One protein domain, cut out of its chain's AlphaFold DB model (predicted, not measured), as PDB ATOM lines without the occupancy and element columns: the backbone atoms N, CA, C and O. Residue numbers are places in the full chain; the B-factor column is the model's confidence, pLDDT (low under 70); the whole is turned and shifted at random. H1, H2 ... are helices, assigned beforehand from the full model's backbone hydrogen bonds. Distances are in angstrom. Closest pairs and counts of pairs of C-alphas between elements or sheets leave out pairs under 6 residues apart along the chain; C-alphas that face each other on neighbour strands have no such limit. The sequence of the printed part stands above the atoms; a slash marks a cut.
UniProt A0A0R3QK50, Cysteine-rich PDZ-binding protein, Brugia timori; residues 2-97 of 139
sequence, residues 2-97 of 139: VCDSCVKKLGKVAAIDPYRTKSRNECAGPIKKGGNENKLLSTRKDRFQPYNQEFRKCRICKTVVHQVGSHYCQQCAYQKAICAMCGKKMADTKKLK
ATOM      1  N   VAL A   2     109.504 141.345 131.241       88.81
ATOM      2  CA  VAL A   2     109.105 142.402 132.200       88.81
ATOM      3  C   VAL A   2     109.379 143.768 131.576       88.81
ATOM      4  O   VAL A   2     110.361 143.925 130.869       88.81
ATOM      5  N   CYS A   3     108.487 144.727 131.804       90.75
ATOM      6  CA  CYS A   3     108.620 146.088 131.291       90.75
ATOM      7  C   CYS A   3     109.393 147.005 132.240       90.75
ATOM      8  O   CYS A   3     109.359 146.767 133.446       90.75
ATOM      9  N   ASP A   4     109.932 148.115 131.737       90.56
ATOM     10  CA  ASP A   4     110.723 149.078 132.529       90.56
ATOM     11  C   ASP A   4     109.983 149.571 133.776       90.56
ATOM     12  O   ASP A   4     110.517 149.604 134.883       90.56
ATOM     13  N   SER A   5     108.682 149.827 133.634       89.38
ATOM     14  CA  SER A   5     107.811 150.255 134.734       89.38
ATOM     15  C   SER A   5     107.713 149.228 135.869       89.38
ATOM     16  O   SER A   5     107.434 149.595 137.011       89.38
ATOM     17  N   CYS A   6     107.886 147.940 135.559       90.00
ATOM     18  CA  CYS A   6     107.771 146.837 136.507       90.00
ATOM     19  C   CYS A   6     109.149 146.224 136.855       90.00
ATOM     20  O   CYS A   6     109.207 145.434 137.792       90.00
ATOM     21  N   VAL A   7     110.257 146.654 136.223       87.94
ATOM     22  CA  VAL A   7     111.638 146.293 136.621       87.94
ATOM     23  C   VAL A   7     111.923 146.730 138.058       87.94
ATOM     24  O   VAL A   7     112.458 145.956 138.843       87.94
ATOM     25  N   LYS A   8     111.459 147.921 138.450       86.31
ATOM     26  CA  LYS A   8     111.584 148.426 139.830       86.31
ATOM     27  C   LYS A   8     110.870 147.579 140.891       86.31
ATOM     28  O   LYS A   8     111.157 147.722 142.070       86.31
ATOM     29  N   LYS A   9     109.920 146.729 140.484       84.38
ATOM     30  CA  LYS A   9     109.143 145.855 141.380       84.38
ATOM     31  C   LYS A   9     109.774 144.471 141.542       84.38
ATOM     32  O   LYS A   9     109.250 143.659 142.296       84.38
ATOM     33  N   LEU A  10     110.843 144.171 140.801       82.56
ATOM     34  CA  LEU A  10     111.522 142.886 140.894       82.56
ATOM     35  C   LEU A  10     112.368 142.834 142.165       82.56
ATOM     36  O   LEU A  10     113.206 143.703 142.404       82.56
ATOM     37  N   GLY A  11     112.172 141.774 142.949       76.06
ATOM     38  CA  GLY A  11     113.080 141.432 144.035       76.06
ATOM     39  C   GLY A  11     114.423 140.996 143.459       76.06
ATOM     40  O   GLY A  11     114.490 140.062 142.658       76.06
ATOM     41  N   LYS A  12     115.502 141.676 143.845       67.88
ATOM     42  CA  LYS A  12     116.858 141.295 143.447       67.88
ATOM     43  C   LYS A  12     117.342 140.200 144.389       67.88
ATOM     44  O   LYS A  12     117.727 140.479 145.520       67.88
ATOM     45  N   VAL A  13     117.307 138.952 143.930       67.75
ATOM     46  CA  VAL A  13     117.896 137.838 144.678       67.75
ATOM     47  C   VAL A  13     119.402 137.870 144.438       67.75
ATOM     48  O   VAL A  13     119.880 137.458 143.382       67.75
ATOM     49  N   ALA A  14     120.157 138.415 145.390       62.69
ATOM     50  CA  ALA A  14     121.610 138.350 145.341       62.69
ATOM     51  C   ALA A  14     122.060 136.927 145.698       62.69
ATOM     52  O   ALA A  14     121.779 136.441 146.795       62.69
ATOM     53  N   ALA A  15     122.779 136.263 144.791       61.50
ATOM     54  CA  ALA A  15     123.500 135.049 145.144       61.50
ATOM     55  C   ALA A  15     124.631 135.424 146.118       61.50
ATOM     56  O   ALA A  15     125.489 136.256 145.806       61.50
ATOM     57  N   ILE A  16     124.609 134.848 147.321       61.78
ATOM     58  CA  ILE A  16     125.754 134.884 148.231       61.78
ATOM     59  C   ILE A  16     126.776 133.889 147.682       61.78
ATOM     60  O   ILE A  16     126.523 132.689 147.656       61.78
ATOM     61  N   ASP A  17     127.906 134.403 147.207       58.59
ATOM     62  CA  ASP A  17     129.051 133.593 146.792       58.59
ATOM     63  C   ASP A  17     129.866 133.202 148.045       58.59
ATOM     64  O   ASP A  17     130.292 134.098 148.787       58.59
ATOM     65  N   PRO A  18     130.069 131.895 148.311       59.31
ATOM     66  CA  PRO A  18     130.737 131.404 149.515       59.31
ATOM     67  C   PRO A  18     132.204 131.844 149.647       59.31
ATOM     68  O   PRO A  18     132.697 131.929 150.771       59.31
ATOM     69  N   TYR A  19     132.892 132.189 148.551       61.72
ATOM     70  CA  TYR A  19     134.297 132.632 148.575       61.72
ATOM     71  C   TYR A  19     134.452 134.162 148.541       61.72
ATOM     72  O   TYR A  19     135.559 134.708 148.571       61.72
ATOM     73  N   ARG A  20     133.336 134.897 148.530       56.62
ATOM     74  CA  ARG A  20     133.304 136.349 148.343       56.62
ATOM     75  C   ARG A  20     133.365 137.091 149.674       56.62
ATOM     76  O   ARG A  20     132.366 137.519 150.240       56.62
ATOM     77  N   THR A  21     134.578 137.320 150.168       51.25
ATOM     78  CA  THR A  21     134.849 138.011 151.447       51.25
ATOM     79  C   THR A  21     134.722 139.546 151.405       51.25
ATOM     80  O   THR A  21     134.987 140.216 152.413       51.25
ATOM     81  N   LYS A  22     134.313 140.146 150.274       51.81
ATOM     82  CA  LYS A  22     134.123 141.603 150.131       51.81
ATOM     83  C   LYS A  22     132.715 141.968 149.656       51.81
ATOM     84  O   LYS A  22     132.165 141.363 148.741       51.81
ATOM     85  N   SER A  23     132.200 143.030 150.270       50.78
ATOM     86  CA  SER A  23     130.871 143.652 150.189       50.78
ATOM     87  C   SER A  23     130.515 144.288 148.838       50.78
ATOM     88  O   SER A  23     129.872 145.331 148.796       50.78
ATOM     89  N   ARG A  24     130.946 143.712 147.713       47.47
ATOM     90  CA  ARG A  24     130.644 144.250 146.378       47.47
ATOM     91  C   ARG A  24     129.307 143.723 145.857       47.47
ATOM     92  O   ARG A  24     129.256 143.071 144.825       47.47
ATOM     93  N   ASN A  25     128.221 143.993 146.570       51.41
ATOM     94  CA  ASN A  25     126.892 143.973 145.972       51.41
ATOM     95  C   ASN A  25     126.331 145.387 146.100       51.41
ATOM     96  O   ASN A  25     125.958 145.803 147.186       51.41
ATOM     97  N   GLU A  26     126.226 146.120 144.995       52.38
ATOM     98  CA  GLU A  26     125.534 147.419 144.988       52.38
ATOM     99  C   GLU A  26     124.046 147.284 145.371       52.38
ATOM    100  O   GLU A  26     123.404 148.254 145.753       52.38
ATOM    101  N   CYS A  27     123.486 146.069 145.289       50.16
ATOM    102  CA  CYS A  27     122.073 145.787 145.563       50.16
ATOM    103  C   CYS A  27     121.777 145.189 146.945       50.16
ATOM    104  O   CYS A  27     120.624 145.196 147.359       50.16
ATOM    105  N   ALA A  28     122.782 144.656 147.636       50.31
ATOM    106  CA  ALA A  28     122.659 144.154 148.997       50.31
ATOM    107  C   ALA A  28     123.686 144.951 149.788       50.31
ATOM    108  O   ALA A  28     124.876 144.708 149.612       50.31
ATOM    109  N   GLY A  29     123.227 145.969 150.521       48.19
ATOM    110  CA  GLY A  29     124.074 146.973 151.170       48.19
ATOM    111  C   GLY A  29     125.270 146.395 151.944       48.19
ATOM    112  O   GLY A  29     125.350 145.189 152.185       48.19
ATOM    113  N   PRO A  30     126.235 147.245 152.336       49.75
ATOM    114  CA  PRO A  30     127.507 146.793 152.885       49.75
ATOM    115  C   PRO A  30     127.289 145.801 154.030       49.75
ATOM    116  O   PRO A  30     126.672 146.124 155.043       49.75
ATOM    117  N   ILE A  31     127.807 144.580 153.858       54.00
ATOM    118  CA  ILE A  31     127.848 143.577 154.924       54.00
ATOM    119  C   ILE A  31     128.661 144.197 156.061       54.00
ATOM    120  O   ILE A  31     129.883 144.321 155.938       54.00
ATOM    121  N   LYS A  32     127.993 144.611 157.147       56.00
ATOM    122  CA  LYS A  32     128.654 145.148 158.339       56.00
ATOM    123  C   LYS A  32     129.626 144.086 158.860       56.00
ATOM    124  O   LYS A  32     129.226 143.052 159.394       56.00
ATOM    125  N   LYS A  33     130.924 144.302 158.648       52.25
ATOM    126  CA  LYS A  33     131.978 143.507 159.278       52.25
ATOM    127  C   LYS A  33     132.187 144.081 160.676       52.25
ATOM    128  O   LYS A  33     132.719 145.177 160.778       52.25
ATOM    129  N   GLY A  34     131.765 143.362 161.720       51.81
ATOM    130  CA  GLY A  34     132.205 143.683 163.086       51.81
ATOM    131  C   GLY A  34     131.204 143.534 164.233       51.81
ATOM    132  O   GLY A  34     131.478 144.067 165.297       51.81
ATOM    133  N   GLY A  35     130.070 142.849 164.071       54.75
ATOM    134  CA  GLY A  35     129.198 142.505 165.203       54.75
ATOM    135  C   GLY A  35     129.392 141.054 165.638       54.75
ATOM    136  O   GLY A  35     129.466 140.176 164.775       54.75
ATOM    137  N   ASN A  36     129.438 140.794 166.949       60.88
ATOM    138  CA  ASN A  36     129.274 139.457 167.533       60.88
ATOM    139  C   ASN A  36     127.821 138.984 167.341       60.88
ATOM    140  O   ASN A  36     127.032 138.916 168.277       60.88
ATOM    141  N   GLU A  37     127.433 138.751 166.092       65.38
ATOM    142  CA  GLU A  37     126.126 138.219 165.740       65.38
ATOM    143  C   GLU A  37     126.270 137.024 164.803       65.38
ATOM    144  O   GLU A  37     127.088 136.991 163.875       65.38
ATOM    145  N   ASN A  38     125.425 136.022 165.032       63.38
ATOM    146  CA  ASN A  38     125.329 134.860 164.169       63.38
ATOM    147  C   ASN A  38     124.806 135.295 162.794       63.38
ATOM    148  O   ASN A  38     123.604 135.471 162.591       63.38
ATOM    149  N   LYS A  39     125.708 135.422 161.812       65.06
ATOM    150  CA  LYS A  39     125.392 135.804 160.420       65.06
ATOM    151  C   LYS A  39     124.344 134.903 159.768       65.06
ATOM    152  O   LYS A  39     123.602 135.364 158.906       65.06
ATOM    153  N   LEU A  40     124.234 133.648 160.200       59.84
ATOM    154  CA  LEU A  40     123.180 132.726 159.765       59.84
ATOM    155  C   LEU A  40     121.781 133.178 160.204       59.84
ATOM    156  O   LEU A  40     120.813 132.910 159.497       59.84
ATOM    157  N   LEU A  41     121.667 133.877 161.332       62.03
ATOM    158  CA  LEU A  41     120.399 134.317 161.903       62.03
ATOM    159  C   LEU A  41     120.054 135.763 161.518       62.03
ATOM    160  O   LEU A  41     118.880 136.007 161.240       62.03
ATOM    161  N   SER A  42     121.031 136.678 161.422       59.41
ATOM    162  CA  SER A  42     120.789 138.098 161.079       59.41
ATOM    163  C   SER A  42     120.522 138.350 159.589       59.41
ATOM    164  O   SER A  42     119.745 139.232 159.237       59.41
ATOM    165  N   THR A  43     121.051 137.521 158.683       60.28
ATOM    166  CA  THR A  43     120.826 137.645 157.220       60.28
ATOM    167  C   THR A  43     119.492 137.050 156.741       60.28
ATOM    168  O   THR A  43     119.296 136.819 155.548       60.28
ATOM    169  N   ARG A  44     118.571 136.715 157.654       58.50
ATOM    170  CA  ARG A  44     117.286 136.084 157.301       58.50
ATOM    171  C   ARG A  44     116.314 137.025 156.590       58.50
ATOM    172  O   ARG A  44     115.480 136.520 155.850       58.50
ATOM    173  N   LYS A  45     116.415 138.342 156.797       59.91
ATOM    174  CA  LYS A  45     115.462 139.324 156.244       59.91
ATOM    175  C   LYS A  45     115.619 139.545 154.734       59.91
ATOM    176  O   LYS A  45     114.614 139.701 154.055       59.91
ATOM    177  N   ASP A  46     116.844 139.456 154.216       61.31
ATOM    178  CA  ASP A  46     117.133 139.718 152.794       61.31
ATOM    179  C   ASP A  46     117.269 138.444 151.946       61.31
ATOM    180  O   ASP A  46     117.444 138.509 150.728       61.31
ATOM    181  N   ARG A  47     117.207 137.257 152.568       67.75
ATOM    182  CA  ARG A  47     117.265 135.986 151.837       67.75
ATOM    183  C   ARG A  47     115.894 135.620 151.288       67.75
ATOM    184  O   ARG A  47     114.883 135.732 151.974       67.75
ATOM    185  N   PHE A  48     115.881 135.143 150.045       70.75
ATOM    186  CA  PHE A  48     114.684 134.610 149.409       70.75
ATOM    187  C   PHE A  48     114.161 133.416 150.222       70.75
ATOM    188  O   PHE A  48     114.817 132.379 150.304       70.75
ATOM    189  N   GLN A  49     113.007 133.592 150.866       71.88
ATOM    190  CA  GLN A  49     112.361 132.573 151.688       71.88
ATOM    191  C   GLN A  49     111.176 131.987 150.910       71.88
ATOM    192  O   GLN A  49     110.151 132.659 150.793       71.88
ATOM    193  N   PRO A  50     111.270 130.743 150.409       71.81
ATOM    194  CA  PRO A  50     110.206 130.137 149.610       71.81
ATOM    195  C   PRO A  50     108.930 129.833 150.413       71.81
ATOM    196  O   PRO A  50     107.884 129.605 149.829       71.81
ATOM    197  N   TYR A  51     108.972 129.834 151.746       73.50
ATOM    198  CA  TYR A  51     107.808 129.459 152.559       73.50
ATOM    199  C   TYR A  51     106.955 130.646 153.019       73.50
ATOM    200  O   TYR A  51     105.761 130.489 153.238       73.50
ATOM    201  N   ASN A  52     107.545 131.839 153.132       69.12
ATOM    202  CA  ASN A  52     106.858 133.024 153.663       69.12
ATOM    203  C   ASN A  52     106.286 133.938 152.568       69.12
ATOM    204  O   ASN A  52     105.681 134.964 152.872       69.12
ATOM    205  N   GLN A  53     106.510 133.609 151.296       73.88
ATOM    206  CA  GLN A  53     106.104 134.437 150.166       73.88
ATOM    207  C   GLN A  53     104.889 133.823 149.473       73.88
ATOM    208  O   GLN A  53     104.896 132.656 149.086       73.88
ATOM    209  N   GLU A  54     103.836 134.621 149.297       79.50
ATOM    210  CA  GLU A  54     102.627 134.174 148.610       79.50
ATOM    211  C   GLU A  54     102.886 134.072 147.095       79.50
ATOM    212  O   GLU A  54     102.905 135.069 146.362       79.50
ATOM    213  N   PHE A  55     103.092 132.847 146.604       85.12
ATOM    214  CA  PHE A  55     103.213 132.579 145.174       85.12
ATOM    215  C   PHE A  55     101.838 132.492 144.521       85.12
ATOM    216  O   PHE A  55     101.064 131.559 144.742       85.12
ATOM    217  N   ARG A  56     101.538 133.462 143.656       87.94
ATOM    218  CA  ARG A  56     100.278 133.465 142.911       87.94
ATOM    219  C   ARG A  56     100.313 132.446 141.774       87.94
ATOM    220  O   ARG A  56     101.354 132.162 141.183       87.94
ATOM    221  N   LYS A  57      99.138 131.920 141.432       91.00
ATOM    222  CA  LYS A  57      98.950 131.065 140.254       91.00
ATOM    223  C   LYS A  57      98.797 131.917 138.995       91.00
ATOM    224  O   LYS A  57      98.198 132.993 139.017       91.00
ATOM    225  N   CYS A  58      99.320 131.418 137.883       92.62
ATOM    226  CA  CYS A  58      99.199 132.044 136.577       92.62
ATOM    227  C   CYS A  58      97.732 132.084 136.132       92.62
ATOM    228  O   CYS A  58      97.040 131.072 136.173       92.62
ATOM    229  N   ARG A  59      97.263 133.214 135.599       90.56
ATOM    230  CA  ARG A  59      95.867 133.332 135.126       90.56
ATOM    231  C   ARG A  59      95.548 132.513 133.866       90.56
ATOM    232  O   ARG A  59      94.380 132.325 133.557       90.56
ATOM    233  N   ILE A  60      96.562 132.058 133.127       92.00
ATOM    234  CA  ILE A  60      96.391 131.358 131.840       92.00
ATOM    235  C   ILE A  60      96.482 129.843 132.034       92.00
ATOM    236  O   ILE A  60      95.522 129.128 131.787       92.00
ATOM    237  N   CYS A  61      97.638 129.360 132.487       89.31
ATOM    238  CA  CYS A  61      97.910 127.931 132.659       89.31
ATOM    239  C   CYS A  61      97.666 127.430 134.088       89.31
ATOM    240  O   CYS A  61      97.845 126.246 134.344       89.31
ATOM    241  N   LYS A  62      97.302 128.312 135.031       90.62
ATOM    242  CA  LYS A  62      97.044 127.988 136.448       90.62
ATOM    243  C   LYS A  62      98.232 127.378 137.210       90.62
ATOM    244  O   LYS A  62      98.079 127.041 138.382       90.62
ATOM    245  N   THR A  63      99.418 127.311 136.603       89.94
ATOM    246  CA  THR A  63     100.646 126.876 137.279       89.94
ATOM    247  C   THR A  63     101.102 127.908 138.307       89.94
ATOM    248  O   THR A  63     100.837 129.105 138.163       89.94
ATOM    249  N   VAL A  64     101.777 127.454 139.360       89.50
ATOM    250  CA  VAL A  64     102.349 128.341 140.382       89.50
ATOM    251  C   VAL A  64     103.493 129.147 139.766       89.50
ATOM    252  O   VAL A  64     104.325 128.600 139.042       89.50
ATOM    253  N   VAL A  65     103.514 130.458 140.005       89.56
ATOM    254  CA  VAL A  65     104.531 131.355 139.447       89.56
ATOM    255  C   VAL A  65     105.714 131.473 140.408       89.56
ATOM    256  O   VAL A  65     105.531 131.674 141.601       89.56
ATOM    257  N   HIS A  66     106.933 131.387 139.872       82.75
ATOM    258  CA  HIS A  66     108.174 131.397 140.660       82.75
ATOM    259  C   HIS A  66     108.568 132.768 141.223       82.75
ATOM    260  O   HIS A  66     109.381 132.851 142.136       82.75
ATOM    261  N   GLN A  67     108.045 133.848 140.645       83.81
ATOM    262  CA  GLN A  67     108.396 135.216 141.014       83.81
ATOM    263  C   GLN A  67     107.293 135.834 141.869       83.81
ATOM    264  O   GLN A  67     106.114 135.801 141.499       83.81
ATOM    265  N   VAL A  68     107.678 136.431 142.996       84.75
ATOM    266  CA  VAL A  68     106.745 137.087 143.921       84.75
ATOM    267  C   VAL A  68     106.069 138.264 143.226       84.75
ATOM    268  O   VAL A  68     106.710 139.044 142.524       84.75
ATOM    269  N   GLY A  69     104.751 138.384 143.390       85.56
ATOM    270  CA  GLY A  69     103.971 139.469 142.787       85.56
ATOM    271  C   GLY A  69     103.753 139.352 141.272       85.56
ATOM    272  O   GLY A  69     103.189 140.266 140.673       85.56
ATOM    273  N   SER A  70     104.157 138.246 140.639       89.44
ATOM    274  CA  SER A  70     103.843 137.970 139.232       89.44
ATOM    275  C   SER A  70     102.458 137.340 139.066       89.44
ATOM    276  O   SER A  70     102.026 136.519 139.874       89.44
ATOM    277  N   HIS A  71     101.764 137.687 137.980       91.19
ATOM    278  CA  HIS A  71     100.438 137.146 137.644       91.19
ATOM    279  C   HIS A  71     100.461 136.122 136.505       91.19
ATOM    280  O   HIS A  71      99.479 135.400 136.304       91.19
ATOM    281  N   TYR A  72     101.558 136.057 135.749       92.50
ATOM    282  CA  TYR A  72     101.702 135.168 134.602       92.50
ATOM    283  C   TYR A  72     102.996 134.361 134.673       92.50
ATOM    284  O   TYR A  72     104.024 134.840 135.147       92.50
ATOM    285  N   CYS A  73     102.937 133.137 134.149       91.81
ATOM    286  CA  CYS A  73     104.090 132.263 134.017       91.81
ATOM    287  C   CYS A  73     105.072 132.799 132.959       91.81
ATOM    288  O   CYS A  73     104.648 133.447 132.000       91.81
ATOM    289  N   GLN A  74     106.371 132.508 133.088       89.31
ATOM    290  CA  GLN A  74     107.384 132.984 132.132       89.31
ATOM    291  C   GLN A  74     107.085 132.520 130.696       89.31
ATOM    292  O   GLN A  74     107.183 133.312 129.762       89.31
ATOM    293  N   GLN A  75     106.648 131.269 130.528       89.69
ATOM    294  CA  GLN A  75     106.272 130.708 129.225       89.69
ATOM    295  C   GLN A  75     105.074 131.451 128.613       89.69
ATOM    296  O   GLN A  75     105.100 131.851 127.455       89.69
ATOM    297  N   CYS A  76     104.049 131.712 129.421       89.50
ATOM    298  CA  CYS A  76     102.821 132.399 129.038       89.50
ATOM    299  C   CYS A  76     103.094 133.853 128.639       89.50
ATOM    300  O   CYS A  76     102.560 134.354 127.650       89.50
ATOM    301  N   ALA A  77     103.933 134.524 129.429       91.75
ATOM    302  CA  ALA A  77     104.368 135.888 129.190       91.75
ATOM    303  C   ALA A  77     105.135 135.998 127.868       91.75
ATOM    304  O   ALA A  77     104.924 136.942 127.113       91.75
ATOM    305  N   TYR A  78     105.975 135.006 127.566       87.69
ATOM    306  CA  TYR A  78     106.722 134.941 126.316       87.69
ATOM    307  C   TYR A  78     105.818 134.660 125.108       87.69
ATOM    308  O   TYR A  78     105.776 135.459 124.178       87.69
ATOM    309  N   GLN A  79     105.017 133.591 125.156       84.25
ATOM    310  CA  GLN A  79     104.139 133.177 124.052       84.25
ATOM    311  C   GLN A  79     103.136 134.260 123.643       84.25
ATOM    312  O   GLN A  79     102.819 134.409 122.465       84.25
ATOM    313  N   LYS A  80     102.618 135.017 124.616       86.06
ATOM    314  CA  LYS A  80     101.650 136.094 124.368       86.06
ATOM    315  C   LYS A  80     102.291 137.482 124.261       86.06
ATOM    316  O   LYS A  80     101.554 138.447 124.093       86.06
ATOM    317  N   ALA A  81     103.617 137.583 124.393       89.19
ATOM    318  CA  ALA A  81     104.369 138.834 124.525       89.19
ATOM    319  C   ALA A  81     103.716 139.843 125.488       89.19
ATOM    320  O   ALA A  81     103.517 141.015 125.166       89.19
ATOM    321  N   ILE A  82     103.377 139.382 126.692       91.44
ATOM    322  CA  ILE A  82     102.830 140.209 127.775       91.44
ATOM    323  C   ILE A  82     103.834 140.335 128.921       91.44
ATOM    324  O   ILE A  82     104.688 139.475 129.130       91.44
ATOM    325  N   CYS A  83     103.720 141.400 129.710       92.56
ATOM    326  CA  CYS A  83     104.502 141.553 130.931       92.56
ATOM    327  C   CYS A  83     104.015 140.591 132.033       92.56
ATOM    328  O   CYS A  83     102.831 140.580 132.368       92.56
ATOM    329  N   ALA A  84     104.939 139.854 132.660       91.38
ATOM    330  CA  ALA A  84     104.633 138.862 133.702       91.38
ATOM    331  C   ALA A  84     103.988 139.445 134.980       91.38
ATOM    332  O   ALA A  84     103.204 138.766 135.645       91.38
ATOM    333  N   MET A  85     104.287 140.710 135.296       89.88
ATOM    334  CA  MET A  85     103.765 141.422 136.472       89.88
ATOM    335  C   MET A  85     102.464 142.165 136.156       89.88
ATOM    336  O   MET A  85     101.492 142.093 136.893       89.88
ATOM    337  N   CYS A  86     102.465 142.904 135.046       89.94
ATOM    338  CA  CYS A  86     101.505 143.976 134.799       89.94
ATOM    339  C   CYS A  86     100.525 143.638 133.655       89.94
ATOM    340  O   CYS A  86      99.550 144.347 133.452       89.94
ATOM    341  N   GLY A  87     100.775 142.573 132.884       87.88
ATOM    342  CA  GLY A  87      99.889 142.105 131.810       87.88
ATOM    343  C   GLY A  87      99.869 142.964 130.543       87.88
ATOM    344  O   GLY A  87      99.309 142.529 129.539       87.88
ATOM    345  N   LYS A  88     100.508 144.144 130.541       90.12
ATOM    346  CA  LYS A  88     100.608 144.974 129.333       90.12
ATOM    347  C   LYS A  88     101.337 144.241 128.205       90.12
ATOM    348  O   LYS A  88     102.332 143.554 128.453       90.12
ATOM    349  N   LYS A  89     100.840 144.402 126.979       88.50
ATOM    350  CA  LYS A  89     101.457 143.852 125.766       88.50
ATOM    351  C   LYS A  89     102.771 144.574 125.484       88.50
ATOM    352  O   LYS A  89     102.822 145.797 125.553       88.50
ATOM    353  N   MET A  90     103.822 143.803 125.230       84.31
ATOM    354  CA  MET A  90     105.181 144.292 124.974       84.31
ATOM    355  C   MET A  90     105.539 144.276 123.496       84.31
ATOM    356  O   MET A  90     106.315 145.112 123.058       84.31
ATOM    357  N   ALA A  91     104.961 143.351 122.734       80.00
ATOM    358  CA  ALA A  91     105.130 143.266 121.294       80.00
ATOM    359  C   ALA A  91     103.934 142.533 120.676       80.00
ATOM    360  O   ALA A  91     103.245 141.765 121.352       80.00
ATOM    361  N   ASP A  92     103.711 142.732 119.380       76.31
ATOM    362  CA  ASP A  92     102.708 141.982 118.630       76.31
ATOM    363  C   ASP A  92     103.310 140.683 118.078       76.31
ATOM    364  O   ASP A  92     104.052 140.677 117.096       76.31
ATOM    365  N   THR A  93     102.948 139.545 118.671       68.12
ATOM    366  CA  THR A  93     103.444 138.215 118.255       68.12
ATOM    367  C   THR A  93     102.939 137.759 116.888       68.12
ATOM    368  O   THR A  93     103.502 136.837 116.302       68.12
ATOM    369  N   LYS A  94     101.907 138.410 116.337       67.75
ATOM    370  CA  LYS A  94     101.300 138.034 115.049       67.75
ATOM    371  C   LYS A  94     102.271 138.142 113.867       67.75
ATOM    372  O   LYS A  94     102.121 137.400 112.905       67.75
ATOM    373  N   LYS A  95     103.260 139.038 113.944       65.88
ATOM    374  CA  LYS A  95     104.207 139.320 112.850       65.88
ATOM    375  C   LYS A  95     105.574 138.640 113.016       65.88
ATOM    376  O   LYS A  95     106.378 138.687 112.098       65.88
ATOM    377  N   LEU A  96     105.835 137.997 114.159       61.47
ATOM    378  CA  LEU A  96     107.165 137.512 114.563       61.47
ATOM    379  C   LEU A  96     107.222 135.978 114.714       61.47
ATOM    380  O   LEU A  96     107.846 135.462 115.641       61.47
ATOM    381  N   LYS A  97     106.553 135.223 113.829       57.88
ATOM    382  CA  LYS A  97     106.645 133.749 113.811       57.88
ATOM    383  C   LYS A  97     108.056 133.309 113.404       57.88
ATOM    384  O   LYS A  97     108.339 133.143 112.226       57.88
TER     385      LYS A  97
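This is residues 2 to 97 of the 139 residues of the protein "Cysteine-rich PDZ-binding protein" of Brugia timori (UniProt A0A0R3QK50). This domain has little regular structure: it is a loose rod made mostly of loops, in which the backbone runs from H1 through residues 8 to 33 to one end, turns near H2 and folds back through residues 43 to 61 to the half with H1 and H3. Residues 80 to 97 follow there. The printed part has 96 residues with three named helices, H1, H2 and H3 in chain order, no named strand, and 14 residues in named elements, class all helix. It is loose, with a radius of gyration of the C-alphas of 17.8 A and spans of 58 by 26 by 22 A.

H3, residues 74 to 79, is apart from H1, residues 4 to 7, and from H2, residues 39 to 42. H1 and H2 are apart too. In H3 every O i to N i+4 pair is within hydrogen-bond range; H1 and H2 are too short for such a pair.

H3 measures 8.7 A, from C-alpha 74 at (107.384, 132.984, 132.132). H1 begins at C-alpha 4, (110.723, 149.078, 132.529), and measures 5.0 A; H2 measures 5.2 A.

The C-alphas farthest apart, of Asn 36 and Lys 95, are 60.2 A apart. The printed part has no cut. Both links are long, 31 residues each. The pLDDT is under 70 at residues 12 to 47, 52 and 93 to 97.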